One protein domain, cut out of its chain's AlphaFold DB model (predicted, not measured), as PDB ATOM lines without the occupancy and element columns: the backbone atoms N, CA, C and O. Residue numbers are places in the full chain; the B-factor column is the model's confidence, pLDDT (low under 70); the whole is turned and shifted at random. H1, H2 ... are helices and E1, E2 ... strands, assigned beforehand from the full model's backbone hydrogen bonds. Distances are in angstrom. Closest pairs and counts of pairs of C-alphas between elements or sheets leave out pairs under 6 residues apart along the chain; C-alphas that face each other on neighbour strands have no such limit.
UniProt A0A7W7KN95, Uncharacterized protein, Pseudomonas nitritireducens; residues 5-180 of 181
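Overview. This is residues 5 to 180 of the 181 residues of an uncharacterized protein of Pseudomonas nitritireducens (UniProt A0A7W7KN95). A strongly twisted antiparallel sheet of five strands, E1 E8 E5 E10 E4, makes the core, with the long helix H1 and the short helix H2 over one face and a small three-stranded sheet, E7 E6 E9, over the opposite face. The hairpin E2 and E3 packs on H1 through E3, on the same side of the large sheet as H1, and Lys 73 of E3 also comes to the edge strand E4 at Leu 96, their C-alphas 7.8 A apart. The printed part has 176 residues with two named helices and ten named strands, in the order E1 H1 E2 E3 H2 E4 E5 E6 E7 E8 E9 E10. The class is mixed, helices and strands, and each of the three sheets is antiparallel. The whole is compact, with a radius of gyration of the C-alphas of 16.3 A and spans of 44 by 43 by 30 A.

Along the chain. In the large sheet, E1 is residues 5 to 9, 12.4 A from first to last C-alpha, beginning at C-alpha 5 (-18.863, -40.670, 342.660). E8 is residues 142 to 147, 16.9 A. E5 is residues 112 to 122, 25.8 A, and bends by 72 degrees at residue 115. E10 is residues 171 to 179, 24.9 A, ending at C-alpha 179 (-34.397, -29.906, 336.298). E4 is residues 91 to 99, 25.1 A. H1 is residues 14 to 34, 30.5 A, beginning at C-alpha 14 (-25.096, -44.401, 318.702), and H2 is residues 78 to 85, 10.5 A. The small sheet has E7, residues 134 to 136, E6, residues 127 to 131, and E9, residues 152 to 156. E2 is residues 56 to 62, 19.2 A, and E3 is residues 68 to 74, 18.6 A.

Arrangement. The large sheet runs E1 E8 E5 E10 E4, with E1 and E4 as edge strands. N 7 and O 143 of E1 and E8 are 2.8 A apart, N 118 and O 144 of E5 and E8 2.8 A, N 119 and O 174 of E5 and E10 2.8 A, and N 95 and O 175 of E4 and E10 2.7 A, each within hydrogen-bond range. H1 and H2 are on the same face, two layers with helices on one face of a sheet. H1 is over E10 and E4 at a height over the sheet of 9.1 A, slantwise to the strands at 50 degrees to E10 on the local plane. Its closest C-alphas to E4 are those of Gln 23 and Thr 98, 6.7 A apart. H2 is over E10, also at a height of 9.1 A, and runs only just across the strands, at 60.2 degrees to E10 on the local plane. The closest C-alphas of H1 and E3 are those of Tyr 19 and Lys 73, 6.2 A apart, while H1 and E2 are near each other. In the hairpin E2 and E3, N 59 and O 71 are 2.7 A apart. In the small sheet, N 128 and O 155 of E6 and E9 are 2.8 A apart, and N 136 and O 129 of the hairpin E6 and E7 2.8 A. The closest C-alphas of E6 and E8 are those of Val 131 and Phe 146, 7.4 A apart. Every O i to N i+4 pair is within hydrogen-bond range in H2, and 16 of 17 are in H1.

Size, cuts and confidence. The two C-alphas farthest apart are those of Asp 52 and Pro 162, 48.1 A. The printed part has no cut. The long links are H1 to E2, E4 to E5 and E9 to E10, with 21, 12 and 14 residues. The mean pLDDT of the printed part is 78.1, and residues 29 to 71 and 159 to 168 are under 70.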
ATOM      1  N   ARG A   5     -18.512 -39.251 342.503       95.81
ATOM      2  CA  ARG A   5     -18.863 -40.670 342.660       95.81
ATOM      3  C   ARG A   5     -18.965 -41.384 341.316       95.81
ATOM      4  O   ARG A   5     -19.821 -41.047 340.508       95.81
ATOM      5  N   CYS A   6     -18.165 -42.431 341.103       96.38
ATOM      6  CA  CYS A   6     -18.372 -43.351 339.980       96.38
ATOM      7  C   CYS A   6     -19.634 -44.195 340.214       96.38
ATOM      8  O   CYS A   6     -19.788 -44.812 341.270       96.38
ATOM      9  N   LEU A   7     -20.521 -44.208 339.226       95.12
ATOM     10  CA  LEU A   7     -21.787 -44.940 339.221       95.12
ATOM     11  C   LEU A   7     -21.706 -46.253 338.425       95.12
ATOM     12  O   LEU A   7     -22.639 -47.054 338.467       95.12
ATOM     13  N   GLY A   8     -20.600 -46.469 337.712       94.94
ATOM     14  CA  GLY A   8     -20.348 -47.662 336.908       94.94
ATOM     15  C   GLY A   8     -20.487 -47.432 335.399       94.94
ATOM     16  O   GLY A   8     -20.708 -46.302 334.950       94.94
ATOM     17  N   PRO A   9     -20.324 -48.502 334.606       95.81
ATOM     18  CA  PRO A   9     -20.348 -48.427 333.153       95.81
ATOM     19  C   PRO A   9     -21.747 -48.105 332.613       95.81
ATOM     20  O   PRO A   9     -22.772 -48.482 333.188       95.81
ATOM     21  N   VAL A  10     -21.785 -47.432 331.465       94.06
ATOM     22  CA  VAL A  10     -23.000 -47.053 330.746       94.06
ATOM     23  C   VAL A  10     -22.789 -47.146 329.234       94.06
ATOM     24  O   VAL A  10     -21.763 -46.743 328.686       94.06
ATOM     25  N   GLY A  11     -23.788 -47.681 328.531       89.62
ATOM     26  CA  GLY A  11     -23.787 -47.723 327.073       89.62
ATOM     27  C   GLY A  11     -24.084 -46.346 326.484       89.62
ATOM     28  O   GLY A  11     -25.161 -45.796 326.707       89.62
ATOM     29  N   ILE A  12     -23.154 -45.802 325.699       90.19
ATOM     30  CA  ILE A  12     -23.361 -44.524 325.008       90.19
ATOM     31  C   ILE A  12     -24.196 -44.761 323.737       90.19
ATOM     32  O   ILE A  12     -23.791 -45.571 322.896       90.19
ATOM     33  N   PRO A  13     -25.339 -44.069 323.560       91.12
ATOM     34  CA  PRO A  13     -26.181 -44.221 322.377       91.12
ATOM     35  C   PRO A  13     -25.460 -43.861 321.076       91.12
ATOM     36  O   PRO A  13     -24.691 -42.903 321.017       91.12
ATOM     37  N   GLU A  14     -25.769 -44.579 319.996       90.06
ATOM     38  CA  GLU A  14     -25.096 -44.401 318.702       90.06
ATOM     39  C   GLU A  14     -25.273 -42.992 318.117       90.06
ATOM     40  O   GLU A  14     -24.342 -42.433 317.544       90.06
ATOM     41  N   ALA A  15     -26.437 -42.370 318.329       86.44
ATOM     42  CA  ALA A  15     -26.674 -40.987 317.921       86.44
ATOM     43  C   ALA A  15     -25.652 -40.015 318.540       86.44
ATOM     44  O   ALA A  15     -25.175 -39.105 317.867       86.44
ATOM     45  N   TYR A  16     -25.262 -40.245 319.798       89.88
ATOM     46  CA  TYR A  16     -24.321 -39.378 320.512       89.88
ATOM     47  C   TYR A  16     -22.904 -39.607 319.998       89.88
ATOM     48  O   TYR A  16     -22.165 -38.654 319.770       89.88
ATOM     49  N   LYS A  17     -22.546 -40.869 319.720       90.00
ATOM     50  CA  LYS A  17     -21.260 -41.207 319.094       90.00
ATOM     51  C   LYS A  17     -21.095 -40.533 317.735       90.00
ATOM     52  O   LYS A  17     -20.027 -39.983 317.468       90.00
ATOM     53  N   ARG A  18     -22.143 -40.542 316.898       87.44
ATOM     54  CA  ARG A  18     -22.147 -39.858 315.594       87.44
ATOM     55  C   ARG A  18     -21.965 -38.349 315.744       87.44
ATOM     56  O   ARG A  18     -21.121 -37.782 315.054       87.44
ATOM     57  N   TYR A  19     -22.688 -37.723 316.676       86.94
ATOM     58  CA  TYR A  19     -22.516 -36.302 316.987       86.94
ATOM     59  C   TYR A  19     -21.073 -35.985 317.404       86.94
ATOM     60  O   TYR A  19     -20.434 -35.133 316.791       86.94
ATOM     61  N   PHE A  20     -20.506 -36.728 318.362       87.31
ATOM     62  CA  PHE A  20     -19.126 -36.512 318.813       87.31
ATOM     63  C   PHE A  20     -18.079 -36.775 317.728       87.31
ATOM     64  O   PHE A  20     -17.044 -36.113 317.696       87.31
ATOM     65  N   ALA A  21     -18.313 -37.739 316.833       86.00
ATOM     66  CA  ALA A  21     -17.429 -37.967 315.695       86.00
ATOM     67  C   ALA A  21     -17.392 -36.743 314.765       86.00
ATOM     68  O   ALA A  21     -16.300 -36.318 314.383       86.00
ATOM     69  N   LYS A  22     -18.557 -36.149 314.472       82.94
ATOM     70  CA  LYS A  22     -18.676 -34.931 313.657       82.94
ATOM     71  C   LYS A  22     -18.053 -33.718 314.357       82.94
ATOM     72  O   LYS A  22     -17.202 -33.063 313.767       82.94
ATOM     73  N   GLN A  23     -18.377 -33.496 315.632       80.50
ATOM     74  CA  GLN A  23     -17.791 -32.427 316.452       80.50
ATOM     75  C   GLN A  23     -16.259 -32.487 316.476       80.50
ATOM     76  O   GLN A  23     -15.578 -31.497 316.241       80.50
ATOM     77  N   ARG A  24     -15.680 -33.678 316.663       80.06
ATOM     78  CA  ARG A  24     -14.218 -33.843 316.665       80.06
ATOM     79  C   ARG A  24     -13.570 -33.661 315.296       80.06
ATOM     80  O   ARG A  24     -12.412 -33.253 315.242       80.06
ATOM     81  N   ALA A  25     -14.253 -34.030 314.213       79.00
ATOM     82  CA  ALA A  25     -13.757 -33.767 312.866       79.00
ATOM     83  C   ALA A  25     -13.681 -32.254 312.617       79.00
ATOM     84  O   ALA A  25     -12.646 -31.776 312.162       79.00
ATOM     85  N   ASN A  26     -14.718 -31.519 313.025       75.19
ATOM     86  CA  ASN A  26     -14.776 -30.063 312.918       75.19
ATOM     87  C   ASN A  26     -13.716 -29.387 313.796       75.19
ATOM     88  O   ASN A  26     -12.928 -28.602 313.284       75.19
ATOM     89  N   PHE A  27     -13.586 -29.803 315.060       73.12
ATOM     90  CA  PHE A  27     -12.523 -29.332 315.954       73.12
ATOM     91  C   PHE A  27     -11.128 -29.532 315.334       73.12
ATOM     92  O   PHE A  27     -10.257 -28.677 315.392       73.12
ATOM     93  N   ARG A  28     -10.867 -30.664 314.674       71.38
ATOM     94  CA  ARG A  28      -9.571 -30.858 313.998       71.38
ATOM     95  C   ARG A  28      -9.376 -29.933 312.797       71.38
ATOM     96  O   ARG A  28      -8.240 -29.544 312.547       71.38
ATOM     97  N   ALA A  29     -10.436 -29.634 312.053       68.88
ATOM     98  CA  ALA A  29     -10.370 -28.761 310.888       68.88
ATOM     99  C   ALA A  29     -10.112 -27.297 311.287       68.88
ATOM    100  O   ALA A  29      -9.252 -26.662 310.689       68.88
ATOM    101  N   GLU A  30     -10.786 -26.806 312.329       65.25
ATOM    102  CA  GLU A  30     -10.666 -25.433 312.845       65.25
ATOM    103  C   GLU A  30      -9.313 -25.171 313.534       65.25
ATOM    104  O   GLU A  30      -8.631 -24.175 313.286       65.25
ATOM    105  N   TYR A  31      -8.875 -26.095 314.391       60.06
ATOM    106  CA  TYR A  31      -7.644 -25.923 315.169       60.06
ATOM    107  C   TYR A  31      -6.393 -26.428 314.439       60.06
ATOM    108  O   TYR A  31      -5.273 -26.083 314.810       60.06
ATOM    109  N   GLY A  32      -6.561 -27.226 313.379       54.78
ATOM    110  CA  GLY A  32      -5.469 -27.617 312.486       54.78
ATOM    111  C   GLY A  32      -4.955 -26.468 311.613       54.78
ATOM    112  O   GLY A  32      -3.825 -26.540 311.137       54.78
ATOM    113  N   THR A  33      -5.758 -25.418 311.418       49.53
ATOM    114  CA  THR A  33      -5.461 -24.280 310.532       49.53
ATOM    115  C   THR A  33      -5.164 -22.980 311.281       49.53
ATOM    116  O   THR A  33      -4.362 -22.185 310.798       49.53
ATOM    117  N   SER A  34      -5.762 -22.749 312.454       50.34
ATOM    118  CA  SER A  34      -5.769 -21.424 313.097       50.34
ATOM    119  C   SER A  34      -4.608 -21.131 314.058       50.34
ATOM    120  O   SER A  34      -4.409 -19.976 314.426       50.34
ATOM    121  N   GLY A  35      -3.859 -22.142 314.523       50.41
ATOM    122  CA  GLY A  35      -2.815 -21.961 315.550       50.41
ATOM    123  C   GLY A  35      -3.322 -21.367 316.879       50.41
ATOM    124  O   GLY A  35      -2.513 -21.018 317.740       50.41
ATOM    125  N   ARG A  36      -4.648 -21.229 317.048       48.69
ATOM    126  CA  ARG A  36      -5.292 -20.665 318.236       48.69
ATOM    127  C   ARG A  36      -5.110 -21.594 319.434       48.69
ATOM    128  O   ARG A  36      -5.095 -22.819 319.312       48.69
ATOM    129  N   SER A  37      -4.971 -20.981 320.608       45.94
ATOM    130  CA  SER A  37      -4.875 -21.688 321.883       45.94
ATOM    131  C   SER A  37      -6.118 -22.551 322.101       45.94
ATOM    132  O   SER A  37      -7.239 -22.052 322.123       45.94
ATOM    133  N   LEU A  38      -5.892 -23.843 322.331       50.09
ATOM    134  CA  LEU A  38      -6.890 -24.898 322.552       50.09
ATOM    135  C   LEU A  38      -7.696 -24.732 323.859       50.09
ATOM    136  O   LEU A  38      -8.427 -25.637 324.247       50.09
ATOM    137  N   LYS A  39      -7.526 -23.601 324.554       45.38
ATOM    138  CA  LYS A  39      -8.134 -23.277 325.851       45.38
ATOM    139  C   LYS A  39      -9.491 -22.580 325.732       45.38
ATOM    140  O   LYS A  39     -10.177 -22.444 326.737       45.38
ATOM    141  N   ALA A  40      -9.866 -22.110 324.543       45.44
ATOM    142  CA  ALA A  40     -11.050 -21.280 324.380       45.44
ATOM    143  C   ALA A  40     -12.303 -22.124 324.123       45.44
ATOM    144  O   ALA A  40     -12.492 -22.737 323.075       45.44
ATOM    145  N   TRP A  41     -13.155 -22.132 325.138       48.72
ATOM    146  CA  TRP A  41     -14.597 -22.240 325.016       48.72
ATOM    147  C   TRP A  41     -15.102 -21.216 323.988       48.72
ATOM    148  O   TRP A  41     -15.030 -20.023 324.250       48.72
ATOM    149  N   ASP A  42     -15.703 -21.681 322.896       43.06
ATOM    150  CA  ASP A  42     -16.683 -20.916 322.117       43.06
ATOM    151  C   ASP A  42     -17.981 -21.742 322.064       43.06
ATOM    152  O   ASP A  42     -18.326 -22.373 321.066       43.06
ATOM    153  N   LEU A  43     -18.711 -21.809 323.190       41.50
ATOM    154  CA  LEU A  43     -20.132 -22.144 323.127       41.50
ATOM    155  C   LEU A  43     -20.826 -20.961 322.469       41.50
ATOM    156  O   LEU A  43     -21.228 -20.009 323.141       41.50
ATOM    157  N   THR A  44     -21.036 -21.043 321.163       39.12
ATOM    158  CA  THR A  44     -22.136 -20.304 320.564       39.12
ATOM    159  C   THR A  44     -23.407 -20.886 321.178       39.12
ATOM    160  O   THR A  44     -23.772 -22.032 320.916       39.12
ATOM    161  N   VAL A  45     -24.056 -20.145 322.078       37.09
ATOM    162  CA  VAL A  45     -25.389 -20.508 322.568       37.09
ATOM    163  C   VAL A  45     -26.304 -20.536 321.355       37.09
ATOM    164  O   VAL A  45     -26.554 -19.512 320.720       37.09
ATOM    165  N   LEU A  46     -26.770 -21.725 320.996       40.25
ATOM    166  CA  LEU A  46     -27.544 -21.889 319.780       40.25
ATOM    167  C   LEU A  46     -29.007 -21.642 320.055       40.25
ATOM    168  O   LEU A  46     -29.663 -22.349 320.820       40.25
ATOM    169  N   HIS A  47     -29.512 -20.626 319.367       36.31
ATOM    170  CA  HIS A  47     -30.931 -20.450 319.162       36.31
ATOM    171  C   HIS A  47     -31.507 -21.726 318.536       36.31
ATOM    172  O   HIS A  47     -30.900 -22.264 317.605       36.31
ATOM    173  N   PRO A  48     -32.677 -22.205 318.989       39.88
ATOM    174  CA  PRO A  48     -33.382 -23.287 318.323       39.88
ATOM    175  C   PRO A  48     -33.768 -22.826 316.913       39.88
ATOM    176  O   PRO A  48     -34.835 -22.261 316.696       39.88
ATOM    177  N   ARG A  49     -32.897 -23.042 315.925       43.22
ATOM    178  CA  ARG A  49     -33.322 -23.057 314.529       43.22
ATOM    179  C   ARG A  49     -33.962 -24.416 314.324       43.22
ATOM    180  O   ARG A  49     -33.279 -25.438 314.347       43.22
ATOM    181  N   HIS A  50     -35.289 -24.388 314.260       42.94
ATOM    182  CA  HIS A  50     -36.154 -25.543 314.084       42.94
ATOM    183  C   HIS A  50     -35.595 -26.449 312.986       42.94
ATOM    184  O   HIS A  50     -35.556 -26.072 311.818       42.94
ATOM    185  N   THR A  51     -35.118 -27.625 313.383       49.12
ATOM    186  CA  THR A  51     -35.048 -28.749 312.454       49.12
ATOM    187  C   THR A  51     -36.452 -29.344 312.384       49.12
ATOM    188  O   THR A  51     -37.199 -29.251 313.362       49.12
ATOM    189  N   ASP A  52     -36.825 -29.943 311.253       54.50
ATOM    190  CA  ASP A  52     -38.122 -30.627 311.125       54.50
ATOM    191  C   ASP A  52     -38.234 -31.848 312.064       54.50
ATOM    192  O   ASP A  52     -39.323 -32.380 312.276       54.50
ATOM    193  N   ASP A  53     -37.111 -32.284 312.648       58.75
ATOM    194  CA  ASP A  53     -37.036 -33.356 313.633       58.75
ATOM    195  C   ASP A  53     -37.063 -32.787 315.071       58.75
ATOM    196  O   ASP A  53     -36.082 -32.183 315.523       58.75
ATOM    197  N   PRO A  54     -38.152 -32.993 315.838       57.69
ATOM    198  CA  PRO A  54     -38.276 -32.492 317.208       57.69
ATOM    199  C   PRO A  54     -37.279 -33.128 318.191       57.69
ATOM    200  O   PRO A  54     -37.101 -32.602 319.292       57.69
ATOM    201  N   ASP A  55     -36.623 -34.231 317.817       62.28
ATOM    202  CA  ASP A  55     -35.610 -34.912 318.627       62.28
ATOM    203  C   ASP A  55     -34.171 -34.489 318.278       62.28
ATOM    204  O   ASP A  55     -33.205 -35.012 318.856       62.28
ATOM    205  N   THR A  56     -34.011 -33.486 317.406       61.62
ATOM    206  CA  THR A  56     -32.711 -32.972 316.970       61.62
ATOM    207  C   THR A  56     -32.655 -31.438 317.014       61.62
ATOM    208  O   THR A  56     -33.497 -30.736 316.461       61.62
ATOM    209  N   TYR A  57     -31.605 -30.900 317.636       64.19
ATOM    210  CA  TYR A  57     -31.247 -29.483 317.553       64.19
ATOM    211  C   TYR A  57     -30.161 -29.263 316.502       64.19
ATOM    212  O   TYR A  57     -29.246 -30.077 316.362       64.19
ATOM    213  N   MET A  58     -30.234 -28.141 315.787       60.03
ATOM    214  CA  MET A  58     -29.119 -27.674 314.972       60.03
ATOM    215  C   MET A  58     -28.165 -26.854 315.837       60.03
ATOM    216  O   MET A  58     -28.530 -25.831 316.410       60.03
ATOM    217  N   ASP A  59     -26.946 -27.349 315.916       63.25
ATOM    218  CA  ASP A  59     -25.763 -26.718 316.465       63.25
ATOM    219  C   ASP A  59     -24.979 -26.079 315.303       63.25
ATOM    220  O   ASP A  59     -25.051 -26.563 314.173       63.25
ATOM    221  N   ALA A  60     -24.314 -24.954 315.528       58.06
ATOM    222  CA  ALA A  60     -23.592 -24.210 314.503       58.06
ATOM    223  C   ALA A  60     -22.235 -23.823 315.078       58.06
ATOM    224  O   ALA A  60     -22.143 -22.989 315.979       58.06
ATOM    225  N   LEU A  61     -21.198 -24.470 314.560       63.12
ATOM    226  CA  LEU A  61     -19.823 -24.178 314.936       63.12
ATOM    227  C   LEU A  61     -19.286 -23.089 314.011       63.12
ATOM    228  O   LEU A  61     -19.471 -23.233 312.797       63.12
ATOM    229  N   PRO A  62     -18.635 -22.046 314.540       56.31
ATOM    230  CA  PRO A  62     -17.961 -21.071 313.698       56.31
ATOM    231  C   PRO A  62     -16.852 -21.767 312.898       56.31
ATOM    232  O   PRO A  62     -16.142 -22.631 313.412       56.31
ATOM    233  N   LEU A  63     -16.743 -21.431 311.617       60.28
ATOM    234  CA  LEU A  63     -15.639 -21.838 310.747       60.28
ATOM    235  C   LEU A  63     -14.659 -20.673 310.551       60.28
ATOM    236  O   LEU A  63     -13.447 -20.887 310.569       60.28
ATOM    237  N   ASP A  64     -15.195 -19.458 310.421       58.62
ATOM    238  CA  ASP A  64     -14.492 -18.173 310.424       58.62
ATOM    239  C   ASP A  64     -15.419 -17.064 310.983       58.62
ATOM    240  O   ASP A  64     -16.409 -17.376 311.646       58.62
ATOM    241  N   GLU A  65     -15.071 -15.781 310.817       57.03
ATOM    242  CA  GLU A  65     -15.832 -14.658 311.397       57.03
ATOM    243  C   GLU A  65     -17.293 -14.585 310.900       57.03
ATOM    244  O   GLU A  65     -18.139 -14.071 311.635       57.03
ATOM    245  N   ASP A  66     -17.611 -15.166 309.734       55.25
ATOM    246  CA  ASP A  66     -18.934 -15.071 309.098       55.25
ATOM    247  C   ASP A  66     -19.551 -16.432 308.686       55.25
ATOM    248  O   ASP A  66     -20.772 -16.515 308.497       55.25
ATOM    249  N   ASP A  67     -18.766 -17.513 308.597       57.16
ATOM    250  CA  ASP A  67     -19.215 -18.853 308.205       57.16
ATOM    251  C   ASP A  67     -19.445 -19.793 309.395       57.16
ATOM    252  O   ASP A  67     -18.697 -19.836 310.373       57.16
ATOM    253  N   TYR A  68     -20.475 -20.637 309.269       63.06
ATOM    254  CA  TYR A  68     -20.868 -21.609 310.290       63.06
ATOM    255  C   TYR A  68     -21.133 -22.992 309.689       63.06
ATOM    256  O   TYR A  68     -21.822 -23.131 308.675       63.06
ATOM    257  N   ILE A  69     -20.666 -24.048 310.362       64.94
ATOM    258  CA  ILE A  69     -20.953 -25.440 309.996       64.94
ATOM    259  C   ILE A  69     -22.136 -25.962 310.820       64.94
ATOM    260  O   ILE A  69     -22.020 -26.060 312.046       64.94
ATOM    261  N   PRO A  70     -23.236 -26.416 310.185       66.69
ATOM    262  CA  PRO A  70     -24.337 -27.039 310.900       66.69
ATOM    263  C   PRO A  70     -23.957 -28.443 311.390       66.69
ATOM    264  O   PRO A  70     -23.535 -29.328 310.631       66.69
ATOM    265  N   VAL A  71     -24.166 -28.689 312.676       68.31
ATOM    266  CA  VAL A  71     -24.006 -29.970 313.359       68.31
ATOM    267  C   VAL A  71     -25.341 -30.347 313.990       68.31
ATOM    268  O   VAL A  71     -26.001 -29.530 314.602       68.31
ATOM    269  N   TYR A  72     -25.775 -31.593 313.852       73.62
ATOM    270  CA  TYR A  72     -27.058 -32.024 314.404       73.62
ATOM    271  C   TYR A  72     -26.845 -32.683 315.763       73.62
ATOM    272  O   TYR A  72     -26.262 -33.769 315.838       73.62
ATOM    273  N   LYS A  73     -27.291 -32.012 316.828       76.69
ATOM    274  CA  LYS A  73     -27.216 -32.475 318.214       76.69
ATOM    275  C   LYS A  73     -28.503 -33.228 318.568       76.69
ATOM    276  O   LYS A  73     -29.574 -32.629 318.558       76.69
ATOM    277  N   PRO A  74     -28.434 -34.514 318.936       77.94
ATOM    278  CA  PRO A  74     -29.610 -35.222 319.425       77.94
ATOM    279  C   PRO A  74     -30.047 -34.653 320.783       77.94
ATOM    280  O   PRO A  74     -29.221 -34.500 321.685       77.94
ATOM    281  N   VAL A  75     -31.342 -34.370 320.935       73.88
ATOM    282  CA  VAL A  75     -31.935 -33.715 322.118       73.88
ATOM    283  C   VAL A  75     -31.795 -34.592 323.361       73.88
ATOM    284  O   VAL A  75     -31.328 -34.159 324.410       73.88
ATOM    285  N   ARG A  76     -32.212 -35.856 323.244       78.75
ATOM    286  CA  ARG A  76     -32.205 -36.860 324.315       78.75
ATOM    287  C   ARG A  76     -32.238 -38.256 323.709       78.75
ATOM    288  O   ARG A  76     -32.604 -38.433 322.554       78.75
ATOM    289  N   ASN A  77     -31.857 -39.266 324.483       86.00
ATOM    290  CA  ASN A  77     -31.987 -40.656 324.068       86.00
ATOM    291  C   ASN A  77     -32.808 -41.419 325.110       86.00
ATOM    292  O   ASN A  77     -32.336 -41.523 326.241       86.00
ATOM    293  N   PRO A  78     -33.966 -42.007 324.749       86.94
ATOM    294  CA  PRO A  78     -34.856 -42.645 325.716       86.94
ATOM    295  C   PRO A  78     -34.177 -43.705 326.587       86.94
ATOM    296  O   PRO A  78     -34.374 -43.707 327.796       86.94
ATOM    297  N   ARG A  79     -33.316 -44.551 326.001       88.50
ATOM    298  CA  ARG A  79     -32.617 -45.616 326.740       88.50
ATOM    299  C   ARG A  79     -31.634 -45.058 327.761       88.50
ATOM    300  O   ARG A  79     -31.550 -45.562 328.876       88.50
ATOM    301  N   LEU A  80     -30.875 -44.025 327.387       91.12
ATOM    302  CA  LEU A  80     -29.968 -43.380 328.333       91.12
ATOM    303  C   LEU A  80     -30.756 -42.626 329.405       91.12
ATOM    304  O   LEU A  80     -30.433 -42.747 330.579       91.12
ATOM    305  N   THR A  81     -31.807 -41.903 329.014       91.38
ATOM    306  CA  THR A  81     -32.677 -41.183 329.946       91.38
ATOM    307  C   THR A  81     -33.252 -42.130 330.994       91.38
ATOM    308  O   THR A  81     -33.110 -41.864 332.186       91.38
ATOM    309  N   GLU A  82     -33.808 -43.267 330.570       91.62
ATOM    310  CA  GLU A  82     -34.295 -44.332 331.452       91.62
ATOM    311  C   GLU A  82     -33.191 -44.815 332.402       91.62
ATOM    312  O   GLU A  82     -33.372 -44.784 333.620       91.62
ATOM    313  N   ALA A  83     -32.007 -45.148 331.880       91.38
ATOM    314  CA  ALA A  83     -30.881 -45.594 332.698       91.38
ATOM    315  C   ALA A  83     -30.420 -44.550 333.730       91.38
ATOM    316  O   ALA A  83     -29.902 -44.923 334.783       91.38
ATOM    317  N   MET A  84     -30.581 -43.255 333.446       93.00
ATOM    318  CA  MET A  84     -30.187 -42.160 334.338       93.00
ATOM    319  C   MET A  84     -31.274 -41.785 335.353       93.00
ATOM    320  O   MET A  84     -30.962 -41.160 336.366       93.00
ATOM    321  N   THR A  85     -32.528 -42.216 335.168       90.88
ATOM    322  CA  THR A  85     -33.599 -41.973 336.162       90.88
ATOM    323  C   THR A  85     -33.323 -42.621 337.522       90.88
ATOM    324  O   THR A  85     -33.798 -42.137 338.543       90.88
ATOM    325  N   ARG A  86     -32.496 -43.675 337.573       88.88
ATOM    326  CA  ARG A  86     -32.099 -44.331 338.833       88.88
ATOM    327  C   ARG A  86     -31.208 -43.468 339.735       88.88
ATOM    328  O   ARG A  86     -30.978 -43.834 340.882       88.88
ATOM    329  N   PHE A  87     -30.667 -42.371 339.208       87.38
ATOM    330  CA  PHE A  87     -29.712 -41.511 339.908       87.38
ATOM    331  C   PHE A  87     -30.260 -40.125 340.239       87.38
ATOM    332  O   PHE A  87     -29.688 -39.455 341.089       87.38
ATOM    333  N   GLY A  88     -31.352 -39.713 339.596       85.00
ATOM    334  CA  GLY A  88     -31.979 -38.419 339.812       85.00
ATOM    335  C   GLY A  88     -33.415 -38.418 339.306       85.00
ATOM    336  O   GLY A  88     -33.767 -39.137 338.368       85.00
ATOM    337  N   SER A  89     -34.253 -37.603 339.938       83.19
ATOM    338  CA  SER A  89     -35.647 -37.399 339.539       83.19
ATOM    339  C   SER A  89     -35.807 -36.021 338.900       83.19
ATOM    340  O   SER A  89     -35.106 -35.091 339.279       83.19
ATOM    341  N   GLY A  90     -36.708 -35.888 337.927       85.56
ATOM    342  CA  GLY A  90     -36.934 -34.626 337.215       85.56
ATOM    343  C   GLY A  90     -36.724 -34.741 335.709       85.56
ATOM    344  O   GLY A  90     -36.473 -35.827 335.177       85.56
ATOM    345  N   ARG A  91     -36.870 -33.612 335.011       88.69
ATOM    346  CA  ARG A  91     -36.631 -33.538 333.565       88.69
ATOM    347  C   ARG A  91     -35.124 -33.510 333.319       88.69
ATOM    348  O   ARG A  91     -34.432 -32.679 333.890       88.69
ATOM    349  N   GLN A  92     -34.623 -34.412 332.482       90.38
ATOM    350  CA  GLN A  92     -33.199 -34.477 332.152       90.38
ATOM    351  C   GLN A  92     -32.861 -33.528 331.000       90.38
ATOM    352  O   GLN A  92     -33.574 -33.493 329.994       90.38
ATOM    353  N   GLU A  93     -31.757 -32.800 331.138       88.06
ATOM    354  CA  GLU A  93     -31.149 -31.974 330.097       88.06
ATOM    355  C   GLU A  93     -29.801 -32.593 329.712       88.06
ATOM    356  O   GLU A  93     -28.946 -32.796 330.571       88.06
ATOM    357  N   HIS A  94     -29.628 -32.954 328.438       89.19
ATOM    358  CA  HIS A  94     -28.420 -33.623 327.951       89.19
ATOM    359  C   HIS A  94     -27.520 -32.623 327.213       89.19
ATOM    360  O   HIS A  94     -27.780 -32.212 326.076       89.19
ATOM    361  N   ASN A  95     -26.407 -32.277 327.845       85.75
ATOM    362  CA  ASN A  95     -25.387 -31.389 327.318       85.75
ATOM    363  C   ASN A  95     -24.215 -32.204 326.770       85.75
ATOM    364  O   ASN A  95     -23.454 -32.831 327.498       85.75
ATOM    365  N   LEU A  96     -24.112 -32.245 325.443       86.50
ATOM    366  CA  LEU A  96     -23.035 -32.920 324.726       86.50
ATOM    367  C   LEU A  96     -21.930 -31.900 324.463       86.50
ATOM    368  O   LEU A  96     -22.203 -30.869 323.858       86.50
ATOM    369  N   MET A  97     -20.711 -32.187 324.906       82.88
ATOM    370  CA  MET A  97     -19.586 -31.253 324.845       82.88
ATOM    371  C   MET A  97     -18.373 -31.906 324.192       82.88
ATOM    372  O   MET A  97     -18.104 -33.088 324.419       82.88
ATOM    373  N   THR A  98     -17.629 -31.144 323.390       83.50
ATOM    374  CA  THR A  98     -16.284 -31.507 322.924       83.50
ATOM    375  C   THR A  98     -15.347 -30.337 323.191       83.50
ATOM    376  O   THR A  98     -15.531 -29.283 322.601       83.50
ATOM    377  N   LEU A  99     -14.399 -30.505 324.113       78.94
ATOM    378  CA  LEU A  99     -13.559 -29.427 324.652       78.94
ATOM    379  C   LEU A  99     -12.229 -29.977 325.173       78.94
ATOM    380  O   LEU A  99     -12.076 -31.186 325.305       78.94
ATOM    381  N   ILE A 100     -11.259 -29.116 325.463       78.81
ATOM    382  CA  ILE A 100      -9.947 -29.521 326.002       78.81
ATOM    383  C   ILE A 100      -9.954 -29.353 327.520       78.81
ATOM    384  O   ILE A 100      -9.724 -30.305 328.258       78.81
ATOM    385  N   GLU A 101     -10.327 -28.165 327.980       81.94
ATOM    386  CA  GLU A 101     -10.507 -27.827 329.388       81.94
ATOM    387  C   GLU A 101     -11.722 -26.906 329.526       81.94
ATOM    388  O   GLU A 101     -12.179 -26.317 328.546       81.94
ATOM    389  N   THR A 102     -12.263 -26.797 330.732       84.50
ATOM    390  CA  THR A 102     -13.190 -25.727 331.111       84.50
ATOM    391  C   THR A 102     -12.457 -24.752 332.020       84.50
ATOM    392  O   THR A 102     -11.467 -25.134 332.636       84.50
ATOM    393  N   ASP A 103     -12.955 -23.529 332.187       84.31
ATOM    394  CA  ASP A 103     -12.559 -22.706 333.332       84.31
ATOM    395  C   ASP A 103     -13.125 -23.288 334.636       84.31
ATOM    396  O   ASP A 103     -14.010 -24.153 334.616       84.31
ATOM    397  N   VAL A 104     -12.613 -22.834 335.781       88.62
ATOM    398  CA  VAL A 104     -13.225 -23.139 337.081       88.62
ATOM    399  C   VAL A 104     -14.536 -22.367 337.181       88.62
ATOM    400  O   VAL A 104     -14.535 -21.138 337.188       88.62
ATOM    401  N   HIS A 105     -15.652 -23.082 337.277       89.19
ATOM    402  CA  HIS A 105     -16.990 -22.494 337.317       89.19
ATOM    403  C   HIS A 105     -17.910 -23.288 338.241       89.19
ATOM    404  O   HIS A 105     -17.542 -24.337 338.769       89.19
ATOM    405  N   ASN A 106     -19.111 -22.770 338.456       92.19
ATOM    406  CA  ASN A 106     -20.220 -23.496 339.047       92.19
ATOM    407  C   ASN A 106     -21.501 -23.192 338.269       92.19
ATOM    408  O   ASN A 106     -21.661 -22.111 337.703       92.19
ATOM    409  N   ASP A 107     -22.425 -24.142 338.273       88.06
ATOM    410  CA  ASP A 107     -23.693 -24.010 337.569       88.06
ATOM    411  C   ASP A 107     -24.778 -23.601 338.569       88.06
ATOM    412  O   ASP A 107     -25.240 -24.405 339.381       88.06
ATOM    413  N   THR A 108     -25.182 -22.328 338.542       82.50
ATOM    414  CA  THR A 108     -26.094 -21.736 339.542       82.50
ATOM    415  C   THR A 108     -27.515 -21.503 339.024       82.50
ATOM    416  O   THR A 108     -28.185 -20.555 339.427       82.50
ATOM    417  N   ARG A 109     -28.000 -22.349 338.111       84.69
ATOM    418  CA  ARG A 109     -29.369 -22.247 337.580       84.69
ATOM    419  C   ARG A 109     -30.412 -22.637 338.634       84.69
ATOM    420  O   ARG A 109     -30.376 -23.747 339.160       84.69
ATOM    421  N   GLU A 110     -31.374 -21.749 338.903       82.81
ATOM    422  CA  GLU A 110     -32.422 -21.952 339.922       82.81
ATOM    423  C   GLU A 110     -33.333 -23.159 339.635       82.81
ATOM    424  O   GLU A 110     -33.832 -23.807 340.560       82.81
ATOM    425  N   ASP A 111     -33.540 -23.471 338.353       84.56
ATOM    426  CA  ASP A 111     -34.367 -24.583 337.892       84.56
ATOM    427  C   ASP A 111     -33.629 -25.929 337.894       84.56
ATOM    428  O   ASP A 111     -34.266 -26.968 337.715       84.56
ATOM    429  N   MET A 112     -32.315 -25.946 338.133       85.50
ATOM    430  CA  MET A 112     -31.508 -27.164 338.192       85.50
ATOM    431  C   MET A 112     -31.415 -27.727 339.617       85.50
ATOM    432  O   MET A 112     -31.424 -27.017 340.623       85.50
ATOM    433  N   LEU A 113     -31.352 -29.052 339.706       89.00
ATOM    434  CA  LEU A 113     -30.933 -29.757 340.910       89.00
ATOM    435  C   LEU A 113     -29.418 -29.659 341.059       89.00
ATOM    436  O   LEU A 113     -28.695 -29.576 340.076       89.00
ATOM    437  N   ASP A 114     -28.926 -29.761 342.285       91.12
ATOM    438  CA  ASP A 114     -27.496 -29.635 342.577       91.12
ATOM    439  C   ASP A 114     -26.666 -30.762 341.941       91.12
ATOM    440  O   ASP A 114     -25.466 -30.625 341.740       91.12
ATOM    441  N   GLN A 115     -27.287 -31.899 341.627       91.88
ATOM    442  CA  GLN A 115     -26.610 -33.079 341.104       91.88
ATOM    443  C   GLN A 115     -26.577 -33.088 339.573       91.88
ATOM    444  O   GLN A 115     -27.616 -32.990 338.918       91.88
ATOM    445  N   ALA A 116     -25.392 -33.341 339.020       94.38
ATOM    446  CA  ALA A 116     -25.193 -33.673 337.615       94.38
ATOM    447  C   ALA A 116     -24.559 -35.060 337.459       94.38
ATOM    448  O   ALA A 116     -23.958 -35.614 338.392       94.38
ATOM    449  N   ILE A 117     -24.686 -35.618 336.254       96.75
ATOM    450  CA  ILE A 117     -23.953 -36.809 335.820       96.75
ATOM    451  C   ILE A 117     -23.089 -36.458 334.621       96.75
ATOM    452  O   ILE A 117     -23.598 -35.954 333.630       96.75
ATOM    453  N   VAL A 118     -21.806 -36.798 334.668       96.62
ATOM    454  CA  VAL A 118     -20.901 -36.740 333.519       96.62
ATOM    455  C   VAL A 118     -20.560 -38.148 333.033       96.62
ATOM    456  O   VAL A 118     -20.262 -39.044 333.824       96.62
ATOM    457  N   ILE A 119     -20.611 -38.350 331.719       97.00
ATOM    458  CA  ILE A 119     -20.266 -39.598 331.036       97.00
ATOM    459  C   ILE A 119     -19.219 -39.278 329.968       97.00
ATOM    460  O   ILE A 119     -19.553 -38.673 328.942       97.00
ATOM    461  N   PRO A 120     -17.955 -39.684 330.150       95.44
ATOM    462  CA  PRO A 120     -16.945 -39.465 329.136       95.44
ATOM    463  C   PRO A 120     -17.109 -40.424 327.962       95.44
ATOM    464  O   PRO A 120     -17.088 -41.642 328.127       95.44
ATOM    465  N   TYR A 121     -17.218 -39.881 326.753       94.06
ATOM    466  CA  TYR A 121     -17.162 -40.662 325.517       94.06
ATOM    467  C   TYR A 121     -15.728 -40.843 325.026       94.06
ATOM    468  O   TYR A 121     -15.358 -41.905 324.524       94.06
ATOM    469  N   ARG A 122     -14.903 -39.805 325.161       91.19
ATOM    470  CA  ARG A 122     -13.492 -39.854 324.788       91.19
ATOM    471  C   ARG A 122     -12.710 -38.905 325.670       91.19
ATOM    472  O   ARG A 122     -13.111 -37.762 325.826       91.19
ATOM    473  N   LEU A 123     -11.595 -39.371 326.216       89.31
ATOM    474  CA  LEU A 123     -10.695 -38.568 327.034       89.31
ATOM    475  C   LEU A 123      -9.253 -38.912 326.696       89.31
ATOM    476  O   LEU A 123      -8.911 -40.073 326.479       89.31
ATOM    477  N   HIS A 124      -8.395 -37.898 326.688       86.50
ATOM    478  CA  HIS A 124      -6.966 -38.121 326.879       86.50
ATOM    479  C   HIS A 124      -6.676 -38.601 328.312       86.50
ATOM    480  O   HIS A 124      -7.348 -38.174 329.250       86.50
ATOM    481  N   LYS A 125      -5.631 -39.422 328.492       85.88
ATOM    482  CA  LYS A 125      -5.204 -39.976 329.797       85.88
ATOM    483  C   LYS A 125      -4.848 -38.920 330.850       85.88
ATOM    484  O   LYS A 125      -4.724 -39.259 332.025       85.88
ATOM    485  N   LEU A 126      -4.653 -37.671 330.433       86.25
ATOM    486  CA  LEU A 126      -4.330 -36.541 331.306       86.25
ATOM    487  C   LEU A 126      -5.549 -35.718 331.717       86.25
ATOM    488  O   LEU A 126      -5.410 -34.889 332.605       86.25
ATOM    489  N   HIS A 127      -6.730 -35.941 331.131       90.25
ATOM    490  CA  HIS A 127      -7.911 -35.219 331.594       90.25
ATOM    491  C   HIS A 127      -8.270 -35.642 333.013       90.25
ATOM    492  O   HIS A 127      -8.223 -36.827 333.375       90.25
ATOM    493  N   ARG A 128      -8.643 -34.653 333.808       93.69
ATOM    494  CA  ARG A 128      -9.057 -34.782 335.194       93.69
ATOM    495  C   ARG A 128     -10.289 -33.920 335.411       93.69
ATOM    496  O   ARG A 128     -10.388 -32.826 334.869       93.69
ATOM    497  N   LEU A 129     -11.215 -34.426 336.214       96.25
ATOM    498  CA  LEU A 129     -12.307 -33.637 336.762       96.25
ATOM    499  C   LEU A 129     -11.908 -33.195 338.169       96.25
ATOM    500  O   LEU A 129     -11.538 -34.042 338.982       96.25
ATOM    501  N   CYS A 130     -11.977 -31.897 338.438       96.62
ATOM    502  CA  CYS A 130     -11.862 -31.316 339.770       96.62
ATOM    503  C   CYS A 130     -13.245 -30.851 340.232       96.62
ATOM    504  O   CYS A 130     -13.934 -30.191 339.459       96.62
ATOM    505  N   VAL A 131     -13.645 -31.168 341.465       97.38
ATOM    506  CA  VAL A 131     -14.859 -30.636 342.109       97.38
ATOM    507  C   VAL A 131     -14.531 -30.305 343.562       97.38
ATOM    508  O   VAL A 131     -14.211 -31.203 344.336       97.38
ATOM    509  N   ASP A 132     -14.600 -29.025 343.933       95.12
ATOM    510  CA  ASP A 132     -14.306 -28.520 345.288       95.12
ATOM    511  C   ASP A 132     -12.953 -29.033 345.837       95.12
ATOM    512  O   ASP A 132     -12.831 -29.452 346.988       95.12
ATOM    513  N   GLY A 133     -11.935 -29.089 344.968       93.56
ATOM    514  CA  GLY A 133     -10.591 -29.588 345.282       93.56
ATOM    515  C   GLY A 133     -10.402 -31.110 345.188       93.56
ATOM    516  O   GLY A 133      -9.264 -31.580 345.205       93.56
ATOM    517  N   GLU A 134     -11.469 -31.902 345.038       96.56
ATOM    518  CA  GLU A 134     -11.356 -33.339 344.765       96.56
ATOM    519  C   GLU A 134     -11.037 -33.571 343.287       96.56
ATOM    520  O   GLU A 134     -11.831 -33.223 342.416       96.56
ATOM    521  N   VAL A 135      -9.893 -34.197 343.000       95.75
ATOM    522  CA  VAL A 135      -9.445 -34.491 341.633       95.75
ATOM    523  C   VAL A 135      -9.629 -35.968 341.313       95.75
ATOM    524  O   VAL A 135      -9.155 -36.843 342.040       95.75
ATOM    525  N   ARG A 136     -10.255 -36.263 340.170       95.56
ATOM    526  CA  ARG A 136     -10.473 -37.631 339.697       95.56
ATOM    527  C   ARG A 136     -10.147 -37.794 338.217       95.56
ATOM    528  O   ARG A 136     -10.557 -36.998 337.375       95.56
ATOM    529  N   GLN A 137      -9.450 -38.878 337.884       94.56
ATOM    530  CA  GLN A 137      -9.369 -39.360 336.506       94.56
ATOM    531  C   GLN A 137     -10.652 -40.122 336.165       94.56
ATOM    532  O   GLN A 137     -11.041 -41.045 336.882       94.56
ATOM    533  N   LEU A 138     -11.305 -39.720 335.077       95.19
ATOM    534  CA  LEU A 138     -12.519 -40.370 334.602       95.19
ATOM    535  C   LEU A 138     -12.182 -41.471 333.592       95.19
ATOM    536  O   LEU A 138     -11.230 -41.360 332.817       95.19
ATOM    537  N   GLU A 139     -13.002 -42.514 333.573       95.44
ATOM    538  CA  GLU A 139     -12.933 -43.598 332.604       95.44
ATOM    539  C   GLU A 139     -13.983 -43.404 331.514       95.44
ATOM    540  O   GLU A 139     -15.128 -43.022 331.766       95.44
ATOM    541  N   VAL A 140     -13.591 -43.689 330.274       95.06
ATOM    542  CA  VAL A 140     -14.511 -43.658 329.136       95.06
ATOM    543  C   VAL A 140     -15.616 -44.697 329.331       95.06
ATOM    544  O   VAL A 140     -15.364 -45.825 329.753       95.06
ATOM    545  N   GLY A 141     -16.852 -44.306 329.022       94.25
ATOM    546  CA  GLY A 141     -18.029 -45.162 329.134       94.25
ATOM    547  C   GLY A 141     -18.516 -45.380 330.566       94.25
ATOM    548  O   GLY A 141     -19.384 -46.221 330.765       94.25
ATOM    549  N   HIS A 142     -17.998 -44.647 331.552       97.06
ATOM    550  CA  HIS A 142     -18.488 -44.682 332.929       97.06
ATOM    551  C   HIS A 142     -19.280 -43.421 333.267       97.06
ATOM    552  O   HIS A 142     -18.947 -42.327 332.820       97.06
ATOM    553  N   ALA A 143     -20.337 -43.575 334.061       97.12
ATOM    554  CA  ALA A 143     -21.100 -42.456 334.595       97.12
ATOM    555  C   ALA A 143     -20.520 -42.022 335.945       97.12
ATOM    556  O   ALA A 143     -20.253 -42.855 336.812       97.12
ATOM    557  N   TYR A 144     -20.371 -40.717 336.138       97.69
ATOM    558  CA  TYR A 144     -19.921 -40.119 337.388       97.69
ATOM    559  C   TYR A 144     -20.916 -39.067 337.828       97.69
ATOM    560  O   TYR A 144     -21.328 -38.248 337.016       97.69
ATOM    561  N   SER A 145     -21.279 -39.065 339.103       96.56
ATOM    562  CA  SER A 145     -22.093 -38.006 339.682       96.56
ATOM    563  C   SER A 145     -21.243 -37.041 340.489       96.56
ATOM    564  O   SER A 145     -20.325 -37.470 341.191       96.56
ATOM    565  N   PHE A 146     -21.582 -35.758 340.399       96.19
ATOM    566  CA  PHE A 146     -21.000 -34.692 341.201       96.19
ATOM    567  C   PHE A 146     -22.032 -33.594 341.483       96.19
ATOM    568  O   PHE A 146     -23.103 -33.569 340.870       96.19
ATOM    569  N   ASN A 147     -21.718 -32.709 342.431       93.94
ATOM    570  CA  ASN A 147     -22.517 -31.518 342.708       93.94
ATOM    571  C   ASN A 147     -22.059 -30.364 341.799       93.94
ATOM    572  O   ASN A 147     -20.946 -29.870 341.959       93.94
ATOM    573  N   GLN A 148     -22.909 -29.936 340.866       92.00
ATOM    574  CA  GLN A 148     -22.593 -28.902 339.874       92.00
ATOM    575  C   GLN A 148     -22.632 -27.469 340.424       92.00
ATOM    576  O   GLN A 148     -22.063 -26.564 339.822       92.00
ATOM    577  N   GLN A 149     -23.228 -27.247 341.600       92.38
ATOM    578  CA  GLN A 149     -23.182 -25.941 342.278       92.38
ATOM    579  C   GLN A 149     -21.843 -25.690 342.983       92.38
ATOM    580  O   GLN A 149     -21.549 -24.566 343.402       92.38
ATOM    581  N   LYS A 150     -21.023 -26.732 343.143       94.56
ATOM    582  CA  LYS A 150     -19.646 -26.598 343.615       94.56
ATOM    583  C   LYS A 150     -18.743 -26.143 342.480       94.56
ATOM    584  O   LYS A 150     -18.994 -26.464 341.322       94.56
ATOM    585  N   PHE A 151     -17.672 -25.432 342.828       95.44
ATOM    586  CA  PHE A 151     -16.647 -25.081 341.854       95.44
ATOM    587  C   PHE A 151     -16.053 -26.347 341.254       95.44
ATOM    588  O   PHE A 151     -15.582 -27.225 341.982       95.44
ATOM    589  N   HIS A 152     -16.090 -26.440 339.936       94.81
ATOM    590  CA  HIS A 152     -15.621 -27.597 339.210       94.81
ATOM    591  C   HIS A 152     -14.966 -27.210 337.889       94.81
ATOM    592  O   HIS A 152     -15.134 -26.104 337.372       94.81
ATOM    593  N   GLN A 153     -14.155 -28.133 337.381       93.38
ATOM    594  CA  GLN A 153     -13.389 -27.947 336.160       93.38
ATOM    595  C   GLN A 153     -13.033 -29.298 335.541       93.38
ATOM    596  O   GLN A 153     -12.591 -30.206 336.251       93.38
ATOM    597  N   LEU A 154     -13.146 -29.428 334.217       91.69
ATOM    598  CA  LEU A 154     -12.371 -30.420 333.476       91.69
ATOM    599  C   LEU A 154     -11.053 -29.771 333.055       91.69
ATOM    600  O   LEU A 154     -11.074 -28.771 332.350       91.69
ATOM    601  N   PHE A 155      -9.923 -30.338 333.450       87.75
ATOM    602  CA  PHE A 155      -8.609 -29.820 333.075       87.75
ATOM    603  C   PHE A 155      -7.701 -30.936 332.556       87.75
ATOM    604  O   PHE A 155      -7.958 -32.126 332.772       87.75
ATOM    605  N   LEU A 156      -6.634 -30.561 331.867       84.44
ATOM    606  CA  LEU A 156      -5.573 -31.421 331.384       84.44
ATOM    607  C   LEU A 156      -4.386 -31.272 332.343       84.44
ATOM    608  O   LEU A 156      -3.809 -30.201 332.475       84.44
ATOM    609  N   ASP A 157      -4.012 -32.347 333.035       83.00
ATOM    610  CA  ASP A 157      -2.857 -32.335 333.944       83.00
ATOM    611  C   ASP A 157      -1.544 -32.291 333.137       83.00
ATOM    612  O   ASP A 157      -0.945 -33.327 332.818       83.00
ATOM    613  N   ASP A 158      -1.136 -31.080 332.757       70.62
ATOM    614  CA  ASP A 158       0.058 -30.770 331.965       70.62
ATOM    615  C   ASP A 158       1.340 -30.681 332.805       70.62
ATOM    616  O   ASP A 158       2.442 -30.769 332.261       70.62
ATOM    617  N   THR A 159       1.219 -30.656 334.138       60.53
ATOM    618  CA  THR A 159       2.359 -30.692 335.074       60.53
ATOM    619  C   THR A 159       3.242 -31.931 334.885       60.53
ATOM    620  O   THR A 159       4.388 -31.972 335.333       60.53
ATOM    621  N   ARG A 160       2.722 -32.948 334.183       52.12
ATOM    622  CA  ARG A 160       3.395 -34.216 333.889       52.12
ATOM    623  C   ARG A 160       4.046 -34.288 332.505       52.12
ATOM    624  O   ARG A 160       4.715 -35.288 332.243       52.12
ATOM    625  N   ILE A 161       3.871 -33.300 331.617       46.88
ATOM    626  CA  ILE A 161       4.470 -33.313 330.270       46.88
ATOM    627  C   ILE A 161       4.912 -31.898 329.856       46.88
ATOM    628  O   ILE A 161       4.059 -31.045 329.628       46.88
ATOM    629  N   PRO A 162       6.213 -31.633 329.619       46.31
ATOM    630  CA  PRO A 162       6.582 -30.501 328.775       46.31
ATOM    631  C   PRO A 162       6.006 -30.782 327.385       46.31
ATOM    632  O   PRO A 162       6.415 -31.769 326.779       46.31
ATOM    633  N   PHE A 163       5.042 -29.979 326.916       50.41
ATOM    634  CA  PHE A 163       4.378 -30.107 325.608       50.41
ATOM    635  C   PHE A 163       5.409 -30.283 324.474       50.41
ATOM    636  O   PHE A 163       5.873 -29.331 323.854       50.41
ATOM    637  N   ARG A 164       5.802 -31.531 324.214       41.69
ATOM    638  CA  ARG A 164       6.716 -31.948 323.149       41.69
ATOM    639  C   ARG A 164       5.904 -32.755 322.144       41.69
ATOM    640  O   ARG A 164       6.009 -33.972 322.081       41.69
ATOM    641  N   GLY A 165       5.063 -32.060 321.381       47.06
ATOM    642  CA  GLY A 165       4.530 -32.567 320.112       47.06
ATOM    643  C   GLY A 165       3.271 -33.443 320.147       47.06
ATOM    644  O   GLY A 165       2.800 -33.813 319.076       47.06
ATOM    645  N   GLU A 166       2.676 -33.751 321.304       51.66
ATOM    646  CA  GLU A 166       1.324 -34.332 321.329       51.66
ATOM    647  C   GLU A 166       0.281 -33.204 321.297       51.66
ATOM    648  O   GLU A 166       0.092 -32.495 322.283       51.66
ATOM    649  N   ASN A 167      -0.399 -33.027 320.156       57.66
ATOM    650  CA  ASN A 167      -1.577 -32.159 320.070       57.66
ATOM    651  C   ASN A 167      -2.624 -32.655 321.080       57.66
ATOM    652  O   ASN A 167      -3.043 -33.816 320.968       57.66
ATOM    653  N   PRO A 168      -3.065 -31.834 322.053       60.06
ATOM    654  CA  PRO A 168      -3.998 -32.307 323.057       60.06
ATOM    655  C   PRO A 168      -5.304 -32.683 322.358       60.06
ATOM    656  O   PRO A 168      -5.910 -31.913 321.614       60.06
ATOM    657  N   MET A 169      -5.690 -33.948 322.517       73.50
ATOM    658  CA  MET A 169      -6.911 -34.473 321.923       73.50
ATOM    659  C   MET A 169      -8.099 -33.976 322.751       73.50
ATOM    660  O   MET A 169      -8.095 -34.242 323.953       73.50
ATOM    661  N   PRO A 170      -9.132 -33.360 322.145       81.75
ATOM    662  CA  PRO A 170     -10.287 -32.888 322.897       81.75
ATOM    663  C   PRO A 170     -10.987 -34.049 323.606       81.75
ATOM    664  O   PRO A 170     -11.119 -35.157 323.060       81.75
ATOM    665  N   ALA A 171     -11.433 -33.776 324.825       87.38
ATOM    666  CA  ALA A 171     -12.432 -34.548 325.531       87.38
ATOM    667  C   ALA A 171     -13.777 -34.462 324.802       87.38
ATOM    668  O   ALA A 171     -14.140 -33.420 324.270       87.38
ATOM    669  N   SER A 172     -14.540 -35.550 324.814       91.25
ATOM    670  CA  SER A 172     -15.955 -35.560 324.447       91.25
ATOM    671  C   SER A 172     -16.750 -36.128 325.613       91.25
ATOM    672  O   SER A 172     -16.488 -37.256 326.044       91.25
ATOM    673  N   LEU A 173     -17.704 -35.354 326.120       92.69
ATOM    674  CA  LEU A 173     -18.444 -35.621 327.350       92.69
ATOM    675  C   LEU A 173     -19.947 -35.466 327.127       92.69
ATOM    676  O   LEU A 173     -20.388 -34.614 326.360       92.69
ATOM    677  N   ILE A 174     -20.731 -36.260 327.846       93.56
ATOM    678  CA  ILE A 174     -22.164 -36.036 328.041       93.56
ATOM    679  C   ILE A 174     -22.335 -35.574 329.485       93.56
ATOM    680  O   ILE A 174     -21.944 -36.306 330.390       93.56
ATOM    681  N   VAL A 175     -22.919 -34.405 329.706       93.12
ATOM    682  CA  VAL A 175     -23.359 -33.937 331.021       93.12
ATOM    683  C   VAL A 175     -24.875 -33.967 331.061       93.12
ATOM    684  O   VAL A 175     -25.540 -33.482 330.153       93.12
ATOM    685  N   ILE A 176     -25.421 -34.587 332.094       93.12
ATOM    686  CA  ILE A 176     -26.851 -34.729 332.314       93.12
ATOM    687  C   ILE A 176     -27.186 -33.952 333.572       93.12
ATOM    688  O   ILE A 176     -26.827 -34.357 334.682       93.12
ATOM    689  N   GLY A 177     -27.854 -32.823 333.365       92.31
ATOM    690  CA  GLY A 177     -28.463 -32.035 334.421       92.31
ATOM    691  C   GLY A 177     -29.890 -32.504 334.679       92.31
ATOM    692  O   GLY A 177     -30.576 -32.981 333.771       92.31
ATOM    693  N   TYR A 178     -30.349 -32.354 335.917       91.69
ATOM    694  CA  TYR A 178     -31.732 -32.624 336.289       91.69
ATOM    695  C   TYR A 178     -32.417 -31.316 336.641       91.69
ATOM    696  O   TYR A 178     -31.908 -30.548 337.449       91.69
ATOM    697  N   LEU A 179     -33.575 -31.078 336.043       88.25
ATOM    698  CA  LEU A 179     -34.397 -29.906 336.298       88.25
ATOM    699  C   LEU A 179     -35.488 -30.241 337.309       88.25
ATOM    700  O   LEU A 179     -36.054 -31.345 337.288       88.25
ATOM    701  N   ARG A 180     -35.788 -29.273 338.176       84.50
ATOM    702  CA  ARG A 180     -36.911 -29.315 339.116       84.50
ATOM    703  C   ARG A 180     -38.217 -29.505 338.330       84.50
ATOM    704  O   ARG A 180     -38.329 -29.081 337.180       84.50
TER     705      ARG A 180